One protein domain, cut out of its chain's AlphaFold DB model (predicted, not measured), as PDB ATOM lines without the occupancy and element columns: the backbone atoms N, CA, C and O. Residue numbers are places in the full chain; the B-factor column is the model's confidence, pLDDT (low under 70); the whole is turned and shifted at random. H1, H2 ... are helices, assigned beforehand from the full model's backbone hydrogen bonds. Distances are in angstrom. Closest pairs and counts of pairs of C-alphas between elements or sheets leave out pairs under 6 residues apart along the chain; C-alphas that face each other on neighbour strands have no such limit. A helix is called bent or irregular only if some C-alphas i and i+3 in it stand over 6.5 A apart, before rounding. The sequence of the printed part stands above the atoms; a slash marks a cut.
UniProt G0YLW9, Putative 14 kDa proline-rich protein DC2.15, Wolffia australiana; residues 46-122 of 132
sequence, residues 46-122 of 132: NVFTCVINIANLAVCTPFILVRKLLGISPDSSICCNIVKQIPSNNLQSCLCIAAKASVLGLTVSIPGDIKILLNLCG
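AT A GLANCE: This is residues 46 to 122 of the 132 residues of the protein "Putative 14 kDa proline-rich protein DC2.15" of Wolffia australiana (UniProt G0YLW9). One long bent helix, H1, makes the length of this domain; H2 folds back beside its first arm, running opposite ways to it, and H3 crosses that same arm at a wide angle. The short helix H4 packs on H2 at a steep tilt and comes close to the second arm of H1, while H3 and H4 keep apart from each other. The printed part has 77 residues with four named helices, in the order H1, H2, H3, H4, and no named strand; its class is all helix. It is compact, with a radius of gyration of the C-alphas of 12.1 A, and spans 34 by 24 by 16 A.

IN THESE COORDINATES: Find C-alpha 46 at (10.484, -5.337, 21.241), where H1, residues 46 to 70, begins. By its hydrogen bonds it was assigned as one helix, but it is bent: C-alphas 59 and 62 are 7.1 A apart. Its arm H1a, residues 46 to 59, is 21.0 A long, and its arm H1b, residues 62 to 70, is 11.6 A long, ending at C-alpha 70 at (-0.835, -4.184, 55.361). Then look for H2 at residues 77 to 84, 10.3 A, and H3 at residues 91 to 103, 18.5 A. H4, residues 114 to 120, is 9.9 A long and ends at C-alpha 120 at (2.432, -11.858, 43.334).

HOW THE PARTS SIT: Start at the bend, where the lines of H1a and H1b stand at a steep tilt of 44 degrees. H1a touches H2 with residues 53 to 59 alone, at a shallow tilt of 28 degrees, opposite ways; the closest C-alphas, of Asn 53 and Ile 82, are 6.2 A apart. H3 touches H1a with residues 94 to 98 alone, about perpendicular at 73 degrees; the closest C-alphas, of Val 51 and Ala 98, are 5.3 A apart. H2 and H4 touch at a steep tilt of 63 degrees, opposite ways, with the C-alphas of Val 83 and Leu 118 closest at 7.5 A. H1b and H4 are close but not clearly touching, with the C-alphas of Ile 64 and Leu 117 closest at 6.9 A. H1a and H4 are only just apart, at 8.4 A. The helix packing is mostly crossed, but only just: of 3 touching pairs, 1 is at a shallow tilt. Every O i to N i+4 pair is within hydrogen-bond range in H1b, H2, H3 and H4; in H1a 8 of 10 are.

THE WHOLE: The C-alphas of Asn 46 and Leu 70, the two farthest apart, are 36.0 A from each other. The printed part has no cut, and the three links are short. Look in the B-factor column for low confidence: 24 residues are under 70, among them residues 100 to 113.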
ATOM      1  N   ASN A  46      10.676  -4.624  19.978       64.88
ATOM      2  CA  ASN A  46      10.484  -5.337  21.241       64.88
ATOM      3  C   ASN A  46      11.112  -4.698  22.498       64.88
ATOM      4  O   ASN A  46      10.490  -4.731  23.552       64.88
ATOM      5  N   VAL A  47      12.324  -4.145  22.430       65.19
ATOM      6  CA  VAL A  47      13.032  -3.463  23.524       65.19
ATOM      7  C   VAL A  47      12.373  -2.128  23.853       65.19
ATOM      8  O   VAL A  47      12.224  -1.815  25.028       65.19
ATOM      9  N   PHE A  48      11.917  -1.367  22.854       68.38
ATOM     10  CA  PHE A  48      11.187  -0.120  23.108       68.38
ATOM     11  C   PHE A  48       9.868  -0.405  23.840       68.38
ATOM     12  O   PHE A  48       9.593   0.186  24.883       68.38
ATOM     13  N   THR A  49       9.098  -1.388  23.358       73.44
ATOM     14  CA  THR A  49       7.868  -1.866  24.017       73.44
ATOM     15  C   THR A  49       8.139  -2.360  25.436       73.44
ATOM     16  O   THR A  49       7.392  -2.083  26.369       73.44
ATOM     17  N   CYS A  50       9.244  -3.067  25.612       77.81
ATOM     18  CA  CYS A  50       9.690  -3.592  26.886       77.81
ATOM     19  C   CYS A  50      10.048  -2.496  27.903       77.81
ATOM     20  O   CYS A  50       9.600  -2.558  29.047       77.81
ATOM     21  N   VAL A  51      10.799  -1.471  27.491       73.69
ATOM     22  CA  VAL A  51      11.131  -0.326  28.350       73.69
ATOM     23  C   VAL A  51       9.862   0.433  28.739       73.69
ATOM     24  O   VAL A  51       9.711   0.791  29.903       73.69
ATOM     25  N   ILE A  52       8.917   0.605  27.809       76.62
ATOM     26  CA  ILE A  52       7.606   1.217  28.083       76.62
ATOM     27  C   ILE A  52       6.815   0.392  29.107       76.62
ATOM     28  O   ILE A  52       6.291   0.942  30.075       76.62
ATOM     29  N   ASN A  53       6.766  -0.932  28.943       77.50
ATOM     30  CA  ASN A  53       6.069  -1.815  29.877       77.50
ATOM     31  C   ASN A  53       6.697  -1.772  31.274       77.50
ATOM     32  O   ASN A  53       5.970  -1.761  32.263       77.50
ATOM     33  N   ILE A  54       8.027  -1.669  31.373       78.31
ATOM     34  CA  ILE A  54       8.711  -1.502  32.662       78.31
ATOM     35  C   ILE A  54       8.491  -0.115  33.255       78.31
ATOM     36  O   ILE A  54       8.274  -0.007  34.457       78.31
ATOM     37  N   ALA A  55       8.474   0.945  32.452       79.19
ATOM     38  CA  ALA A  55       8.129   2.276  32.943       79.19
ATOM     39  C   ALA A  55       6.706   2.304  33.538       79.19
ATOM     40  O   ALA A  55       6.480   2.908  34.588       79.19
ATOM     41  N   ASN A  56       5.768   1.564  32.939       78.56
ATOM     42  CA  ASN A  56       4.401   1.425  33.444       78.56
ATOM     43  C   ASN A  56       4.299   0.648  34.772       78.56
ATOM     44  O   ASN A  56       3.283   0.772  35.459       78.56
ATOM     45  N   LEU A  57       5.339  -0.082  35.209       77.25
ATOM     46  CA  LEU A  57       5.365  -0.689  36.551       77.25
ATOM     47  C   LEU A  57       5.403   0.363  37.669       77.25
ATOM     48  O   LEU A  57       5.075   0.035  38.809       77.25
ATOM     49  N   ALA A  58       5.729   1.626  37.377       76.81
ATOM     50  CA  ALA A  58       5.647   2.707  38.357       76.81
ATOM     51  C   ALA A  58       4.228   2.858  38.944       76.81
ATOM     52  O   ALA A  58       4.085   3.131  40.138       76.81
ATOM     53  N   VAL A  59       3.186   2.575  38.151       82.19
ATOM     54  CA  VAL A  59       1.772   2.562  38.586       82.19
ATOM     55  C   VAL A  59       1.509   1.477  39.642       82.19
ATOM     56  O   VAL A  59       0.582   1.586  40.442       82.19
ATOM     57  N   CYS A  60       2.361   0.452  39.706       80.94
ATOM     58  CA  CYS A  60       2.257  -0.663  40.645       80.94
ATOM     59  C   CYS A  60       2.945  -0.412  41.992       80.94
ATOM     60  O   CYS A  60       2.741  -1.176  42.936       80.94
ATOM     61  N   THR A  61       3.718   0.668  42.124       80.69
ATOM     62  CA  THR A  61       4.380   1.078  43.376       80.69
ATOM     63  C   THR A  61       3.438   1.137  44.593       80.69
ATOM     64  O   THR A  61       3.784   0.551  45.621       80.69
ATOM     65  N   PRO A  62       2.241   1.763  44.527       80.75
ATOM     66  CA  PRO A  62       1.318   1.782  45.665       80.75
ATOM     67  C   PRO A  62       0.836   0.385  46.077       80.75
ATOM     68  O   PRO A  62       0.689   0.128  47.266       80.75
ATOM     69  N   PHE A  63       0.655  -0.550  45.138       76.81
ATOM     70  CA  PHE A  63       0.235  -1.925  45.445       76.81
ATOM     71  C   PHE A  63       1.318  -2.683  46.219       76.81
ATOM     72  O   PHE A  63       1.029  -3.413  47.168       76.81
ATOM     73  N   ILE A  64       2.581  -2.468  45.844       76.38
ATOM     74  CA  ILE A  64       3.742  -3.014  46.551       76.38
ATOM     75  C   ILE A  64       3.811  -2.437  47.969       76.38
ATOM     76  O   ILE A  64       4.022  -3.185  48.926       76.38
ATOM     77  N   LEU A  65       3.593  -1.127  48.115       80.00
ATOM     78  CA  LEU A  65       3.594  -0.455  49.412       80.00
ATOM     79  C   LEU A  65       2.470  -0.975  50.317       80.00
ATOM     80  O   LEU A  65       2.725  -1.308  51.470       80.00
ATOM     81  N   VAL A  66       1.258  -1.121  49.776       80.12
ATOM     82  CA  VAL A  66       0.103  -1.690  50.484       80.12
ATOM     83  C   VAL A  66       0.393  -3.114  50.942       80.12
ATOM     84  O   VAL A  66       0.162  -3.433  52.105       80.12
ATOM     85  N   ARG A  67       0.978  -3.965  50.091       75.88
ATOM     86  CA  ARG A  67       1.358  -5.323  50.500       75.88
ATOM     87  C   ARG A  67       2.415  -5.334  51.600       75.88
ATOM     88  O   ARG A  67       2.357  -6.182  52.483       75.88
ATOM     89  N   LYS A  68       3.375  -4.411  51.557       78.88
ATOM     90  CA  LYS A  68       4.458  -4.316  52.546       78.88
ATOM     91  C   LYS A  68       3.971  -3.786  53.897       78.88
ATOM     92  O   LYS A  68       4.450  -4.258  54.921       78.88
ATOM     93  N   LEU A  69       3.030  -2.837  53.897       80.56
ATOM     94  CA  LEU A  69       2.466  -2.242  55.115       80.56
ATOM     95  C   LEU A  69       1.337  -3.075  55.724       80.56
ATOM     96  O   LEU A  69       1.292  -3.240  56.936       80.56
ATOM     97  N   LEU A  70       0.405  -3.554  54.899       77.56
ATOM     98  CA  LEU A  70      -0.835  -4.184  55.361       77.56
ATOM     99  C   LEU A  70      -0.819  -5.712  55.230       77.56
ATOM    100  O   LEU A  70      -1.719  -6.367  55.742       77.56
ATOM    101  N   GLY A  71       0.149  -6.303  54.518       72.25
ATOM    102  CA  GLY A  71       0.171  -7.747  54.239       72.25
ATOM    103  C   GLY A  71      -0.949  -8.222  53.304       72.25
ATOM    104  O   GLY A  71      -1.037  -9.408  52.989       72.25
ATOM    105  N   ILE A  72      -1.798  -7.306  52.835       67.94
ATOM    106  CA  ILE A  72      -2.913  -7.582  51.933       67.94
ATOM    107  C   ILE A  72      -2.361  -7.667  50.512       67.94
ATOM    108  O   ILE A  72      -1.495  -6.885  50.124       67.94
ATOM    109  N   SER A  73      -2.859  -8.621  49.728       67.31
ATOM    110  CA  SER A  73      -2.592  -8.679  48.289       67.31
ATOM    111  C   SER A  73      -3.730  -7.938  47.579       67.31
ATOM    112  O   SER A  73      -4.768  -8.554  47.351       67.31
ATOM    113  N   PRO A  74      -3.610  -6.619  47.318       67.25
ATOM    114  CA  PRO A  74      -4.626  -5.877  46.570       67.25
ATOM    115  C   PRO A  74      -4.806  -6.477  45.174       67.25
ATOM    116  O   PRO A  74      -3.894  -7.146  44.683       67.25
ATOM    117  N   ASP A  75      -5.939  -6.198  44.523       71.12
ATOM    118  CA  ASP A  75      -6.215  -6.622  43.147       71.12
ATOM    119  C   ASP A  75      -5.138  -6.107  42.185       71.12
ATOM    120  O   ASP A  75      -5.225  -5.033  41.591       71.12
ATOM    121  N   SER A  76      -4.084  -6.899  42.018       69.81
ATOM    122  CA  SER A  76      -2.939  -6.583  41.178       69.81
ATOM    123  C   SER A  76      -3.177  -7.014  39.734       69.81
ATOM    124  O   SER A  76      -2.215  -7.194  38.997       69.81
ATOM    125  N   SER A  77      -4.432  -7.206  39.311       77.56
ATOM    126  CA  SER A  77      -4.800  -7.684  37.972       77.56
ATOM    127  C   SER A  77      -4.231  -6.784  36.873       77.56
ATOM    128  O   SER A  77      -3.606  -7.278  35.933       77.56
ATOM    129  N   ILE A  78      -4.339  -5.463  37.052       79.88
ATOM    130  CA  ILE A  78      -3.752  -4.447  36.170       79.88
ATOM    131  C   ILE A  78      -2.228  -4.608  36.125       79.88
ATOM    132  O   ILE A  78      -1.640  -4.726  35.052       79.88
ATOM    133  N   CYS A  79      -1.586  -4.694  37.287       82.00
ATOM    134  CA  CYS A  79      -0.135  -4.811  37.396       82.00
ATOM    135  C   CYS A  79       0.418  -6.117  36.827       82.00
ATOM    136  O   CYS A  79       1.425  -6.116  36.124       82.00
ATOM    137  N   CYS A  80      -0.262  -7.232  37.066       83.38
ATOM    138  CA  CYS A  80       0.114  -8.519  36.509       83.38
ATOM    139  C   CYS A  80      -0.112  -8.576  35.005       83.38
ATOM    140  O   CYS A  80       0.653  -9.248  34.322       83.38
ATOM    141  N   ASN A  81      -1.101  -7.859  34.467       83.69
ATOM    142  CA  ASN A  81      -1.259  -7.730  33.023       83.69
ATOM    143  C   ASN A  81      -0.069  -6.984  32.403       83.69
ATOM    144  O   ASN A  81       0.499  -7.461  31.426       83.69
ATOM    145  N   ILE A  82       0.375  -5.878  33.016       80.81
ATOM    146  CA  ILE A  82       1.552  -5.125  32.552       80.81
ATOM    147  C   ILE A  82       2.808  -6.011  32.575       80.81
ATOM    148  O   ILE A  82       3.548  -6.059  31.596       80.81
ATOM    149  N   VAL A  83       3.026  -6.775  33.653       78.69
ATOM    150  CA  VAL A  83       4.177  -7.689  33.758       78.69
ATOM    151  C   VAL A  83       4.092  -8.835  32.744       78.69
ATOM    152  O   VAL A  83       5.104  -9.201  32.157       78.69
ATOM    153  N   LYS A  84       2.898  -9.387  32.487       79.50
ATOM    154  CA  LYS A  84       2.686 -10.457  31.494       79.50
ATOM    155  C   LYS A  84       2.898 -10.003  30.052       79.50
ATOM    156  O   LYS A  84       3.200 -10.835  29.203       79.50
ATOM    157  N   GLN A  85       2.762  -8.707  29.771       78.31
ATOM    158  CA  GLN A  85       3.127  -8.146  28.469       78.31
ATOM    159  C   GLN A  85       4.644  -8.064  28.262       78.31
ATOM    160  O   GLN A  85       5.094  -7.751  27.159       78.31
ATOM    161  N   ILE A  86       5.447  -8.348  29.291       77.12
ATOM    162  CA  ILE A  86       6.892  -8.488  29.156       77.12
ATOM    163  C   ILE A  86       7.191  -9.959  28.829       77.12
ATOM    164  O   ILE A  86       6.876 -10.839  29.634       77.12
ATOM    165  N   PRO A  87       7.803 -10.256  27.670       73.75
ATOM    166  CA  PRO A  87       8.140 -11.624  27.295       73.75
ATOM    167  C   PRO A  87       9.056 -12.254  28.352       73.75
ATOM    168  O   PRO A  87      10.085 -11.675  28.693       73.75
ATOM    169  N   SER A  88       8.710 -13.432  28.877       65.75
ATOM    170  CA  SER A  88       9.468 -14.087  29.957       65.75
ATOM    171  C   SER A  88      10.914 -14.416  29.565       65.75
ATOM    172  O   SER A  88      11.813 -14.305  30.396       65.75
ATOM    173  N   ASN A  89      11.152 -14.745  28.293       63.78
ATOM    174  CA  ASN A  89      12.479 -14.962  27.704       63.78
ATOM    175  C   ASN A  89      13.354 -13.699  27.692       63.78
ATOM    176  O   ASN A  89      14.578 -13.801  27.720       63.78
ATOM    177  N   ASN A  90      12.733 -12.519  27.684       69.12
ATOM    178  CA  ASN A  90      13.420 -11.234  27.630       69.12
ATOM    179  C   ASN A  90      13.228 -10.415  28.908       69.12
ATOM    180  O   ASN A  90      13.740  -9.308  28.994       69.12
ATOM    181  N   LEU A  91      12.525 -10.926  29.919       75.75
ATOM    182  CA  LEU A  91      12.199 -10.178  31.134       75.75
ATOM    183  C   LEU A  91      13.457  -9.685  31.862       75.75
ATOM    184  O   LEU A  91      13.496  -8.545  32.319       75.75
ATOM    185  N   GLN A  92      14.501 -10.516  31.913       77.00
ATOM    186  CA  GLN A  92      15.793 -10.172  32.511       77.00
ATOM    187  C   GLN A  92      16.506  -9.055  31.739       77.00
ATOM    188  O   GLN A  92      16.881  -8.038  32.319       77.00
ATOM    189  N   SER A  93      16.664  -9.216  30.421       75.31
ATOM    190  CA  SER A  93      17.320  -8.222  29.565       75.31
ATOM    191  C   SER A  93      16.532  -6.916  29.523       75.31
ATOM    192  O   SER A  93      17.118  -5.840  29.581       75.31
ATOM    193  N   CYS A  94      15.206  -7.002  29.540       77.44
ATOM    194  CA  CYS A  94      14.296  -5.878  29.671       77.44
ATOM    195  C   CYS A  94      14.501  -5.081  30.951       77.44
ATOM    196  O   CYS A  94      14.669  -3.864  30.887       77.44
ATOM    197  N   LEU A  95      14.535  -5.757  32.102       77.12
ATOM    198  CA  LEU A  95      14.828  -5.126  33.388       77.12
ATOM    199  C   LEU A  95      16.178  -4.415  33.374       77.12
ATOM    200  O   LEU A  95      16.301  -3.302  33.875       77.12
ATOM    201  N   CYS A  96      17.178  -5.044  32.766       77.31
ATOM    202  CA  CYS A  96      18.522  -4.498  32.690       77.31
ATOM    203  C   CYS A  96      18.640  -3.289  31.768       77.31
ATOM    204  O   CYS A  96      19.321  -2.321  32.106       77.31
ATOM    205  N   ILE A  97      17.958  -3.313  30.626       75.56
ATOM    206  CA  ILE A  97      17.912  -2.179  29.704       75.56
ATOM    207  C   ILE A  97      17.122  -1.031  30.328       75.56
ATOM    208  O   ILE A  97      17.576   0.106  30.272       75.56
ATOM    209  N   ALA A  98      15.994  -1.321  30.978       75.06
ATOM    210  CA  ALA A  98      15.236  -0.338  31.741       75.06
ATOM    211  C   ALA A  98      16.093   0.308  32.840       75.06
ATOM    212  O   ALA A  98      16.108   1.528  32.954       75.06
ATOM    213  N   ALA A  99      16.874  -0.485  33.582       73.56
ATOM    214  CA  ALA A  99      17.768   0.021  34.621       73.56
ATOM    215  C   ALA A  99      18.900   0.879  34.039       73.56
ATOM    216  O   ALA A  99      19.189   1.956  34.560       73.56
ATOM    217  N   LYS A 100      19.513   0.452  32.924       68.81
ATOM    218  CA  LYS A 100      20.493   1.271  32.194       68.81
ATOM    219  C   LYS A 100      19.859   2.561  31.659       68.81
ATOM    220  O   LYS A 100      20.505   3.599  31.715       68.81
ATOM    221  N   ALA A 101      18.608   2.533  31.201       68.69
ATOM    222  CA  ALA A 101      17.889   3.718  30.734       68.69
ATOM    223  C   ALA A 101      17.656   4.736  31.865       68.69
ATOM    224  O   ALA A 101      17.873   5.927  31.642       68.69
ATOM    225  N   SER A 102      17.330   4.276  33.083       63.00
ATOM    226  CA  SER A 102      17.263   5.121  34.289       63.00
ATOM    227  C   SER A 102      18.584   5.844  34.560       63.00
ATOM    228  O   SER A 102      18.586   7.027  34.891       63.00
ATOM    229  N   VAL A 103      19.715   5.151  34.381       60.94
ATOM    230  CA  VAL A 103      21.062   5.727  34.549       60.94
ATOM    231  C   VAL A 103      21.414   6.704  33.420       60.94
ATOM    232  O   VAL A 103      22.100   7.691  33.662       60.94
ATOM    233  N   LEU A 104      20.908   6.479  32.202       61.91
ATOM    234  CA  LEU A 104      21.045   7.399  31.065       61.91
ATOM    235  C   LEU A 104      20.131   8.642  31.162       61.91
ATOM    236  O   LEU A 104      20.140   9.472  30.255       61.91
ATOM    237  N   GLY A 105      19.353   8.794  32.240       55.16
ATOM    238  CA  GLY A 105      18.468   9.942  32.450       55.16
ATOM    239  C   GLY A 105      17.098   9.828  31.771       55.16
ATOM    240  O   GLY A 105      16.324  10.782  31.814       55.16
ATOM    241  N   LEU A 106      16.754   8.675  31.184       64.88
ATOM    242  CA  LEU A 106      15.364   8.379  30.838       64.88
ATOM    243  C   LEU A 106      14.642   7.964  32.121       64.88
ATOM    244  O   LEU A 106      15.048   7.009  32.774       64.88
ATOM    245  N   THR A 107      13.576   8.663  32.506       53.19
ATOM    246  CA  THR A 107      12.814   8.396  33.737       53.19
ATOM    247  C   THR A 107      12.084   7.050  33.679       53.19
ATOM    248  O   THR A 107      10.879   6.987  33.440       53.19
ATOM    249  N   VAL A 108      12.809   5.955  33.898       57.00
ATOM    250  CA  VAL A 108      12.254   4.609  34.033       57.00
ATOM    251  C   VAL A 108      12.271   4.260  35.518       57.00
ATOM    252  O   VAL A 108      13.303   3.895  36.080       57.00
ATOM    253  N   SER A 109      11.129   4.442  36.180       57.38
ATOM    254  CA  SER A 109      10.959   4.089  37.591       57.38
ATOM    255  C   SER A 109      10.785   2.583  37.723       57.38
ATOM    256  O   SER A 109       9.687   2.052  37.576       57.38
ATOM    257  N   ILE A 110      11.884   1.895  38.018       64.38
ATOM    258  CA  ILE A 110      11.851   0.503  38.450       64.38
ATOM    259  C   ILE A 110      11.448   0.489  39.928       64.38
ATOM    260  O   ILE A 110      12.196   1.016  40.755       64.38
ATOM    261  N   PRO A 111      10.295  -0.098  40.301       61.66
ATOM    262  CA  PRO A 111       9.981  -0.253  41.710       61.66
ATOM    263  C   PRO A 111      11.075  -1.098  42.378       61.66
ATOM    264  O   PRO A 111      11.402  -2.185  41.908       61.66
ATOM    265  N   GLY A 112      11.639  -0.621  43.491       63.53
ATOM    266  CA  GLY A 112      12.747  -1.301  44.188       63.53
ATOM    267  C   GLY A 112      12.431  -2.736  44.641       63.53
ATOM    268  O   GLY A 112      13.329  -3.511  44.945       63.53
ATOM    269  N   ASP A 113      11.152  -3.107  44.618       69.31
ATOM    270  CA  ASP A 113      10.616  -4.393  45.036       69.31
ATOM    271  C   ASP A 113       9.949  -5.150  43.855       69.31
ATOM    272  O   ASP A 113       8.979  -5.883  44.051       69.31
ATOM    273  N   ILE A 114      10.463  -5.029  42.615       74.50
ATOM    274  CA  ILE A 114       9.980  -5.804  41.442       74.50
ATOM    275  C   ILE A 114       9.828  -7.300  41.770       74.50
ATOM    276  O   ILE A 114       8.863  -7.933  41.347       74.50
ATOM    277  N   LYS A 115      10.728  -7.871  42.579       76.25
ATOM    278  CA  LYS A 115      10.676  -9.284  42.986       76.25
ATOM    279  C   LYS A 115       9.372  -9.655  43.703       76.25
ATOM    280  O   LYS A 115       8.849 -10.747  43.500       76.25
ATOM    281  N   ILE A 116       8.830  -8.738  44.504       79.00
ATOM    282  CA  ILE A 116       7.544  -8.898  45.192       79.00
ATOM    283  C   ILE A 116       6.402  -8.926  44.174       79.00
ATOM    284  O   ILE A 116       5.504  -9.761  44.279       79.00
ATOM    285  N   LEU A 117       6.461  -8.044  43.175       78.50
ATOM    286  CA  LEU A 117       5.458  -7.950  42.120       78.50
ATOM    287  C   LEU A 117       5.451  -9.197  41.222       78.50
ATOM    288  O   LEU A 117       4.388  -9.749  40.957       78.50
ATOM    289  N   LEU A 118       6.623  -9.693  40.810       79.06
ATOM    290  CA  LEU A 118       6.728 -10.938  40.035       79.06
ATOM    291  C   LEU A 118       6.175 -12.127  40.824       79.06
ATOM    292  O   LEU A 118       5.413 -12.920  40.275       79.06
ATOM    293  N   ASN A 119       6.502 -12.207  42.116       79.38
ATOM    294  CA  ASN A 119       6.011 -13.267  42.990       79.38
ATOM    295  C   ASN A 119       4.483 -13.226  43.160       79.38
ATOM    296  O   ASN A 119       3.840 -14.268  43.133       79.38
ATOM    297  N   LEU A 120       3.891 -12.036  43.308       79.25
ATOM    298  CA  LEU A 120       2.432 -11.858  43.334       79.25
ATOM    299  C   LEU A 120       1.762 -12.327  42.040       79.25
ATOM    300  O   LEU A 120       0.682 -12.905  42.075       79.25
ATOM    301  N   CYS A 121       2.404 -12.080  40.901       81.38
ATOM    302  CA  CYS A 121       1.864 -12.416  39.590       81.38
ATOM    303  C   CYS A 121       2.165 -13.854  39.140       81.38
ATOM    304  O   CYS A 121       1.772 -14.226  38.034       81.38
ATOM    305  N   GLY A 122       2.858 -14.651  39.966       80.19
ATOM    306  CA  GLY A 122       3.262 -16.022  39.637       80.19
ATOM    307  C   GLY A 122       4.301 -16.107  38.514       80.19
ATOM    308  O   GLY A 122       4.402 -17.130  37.841       80.19
TER     309      GLY A 122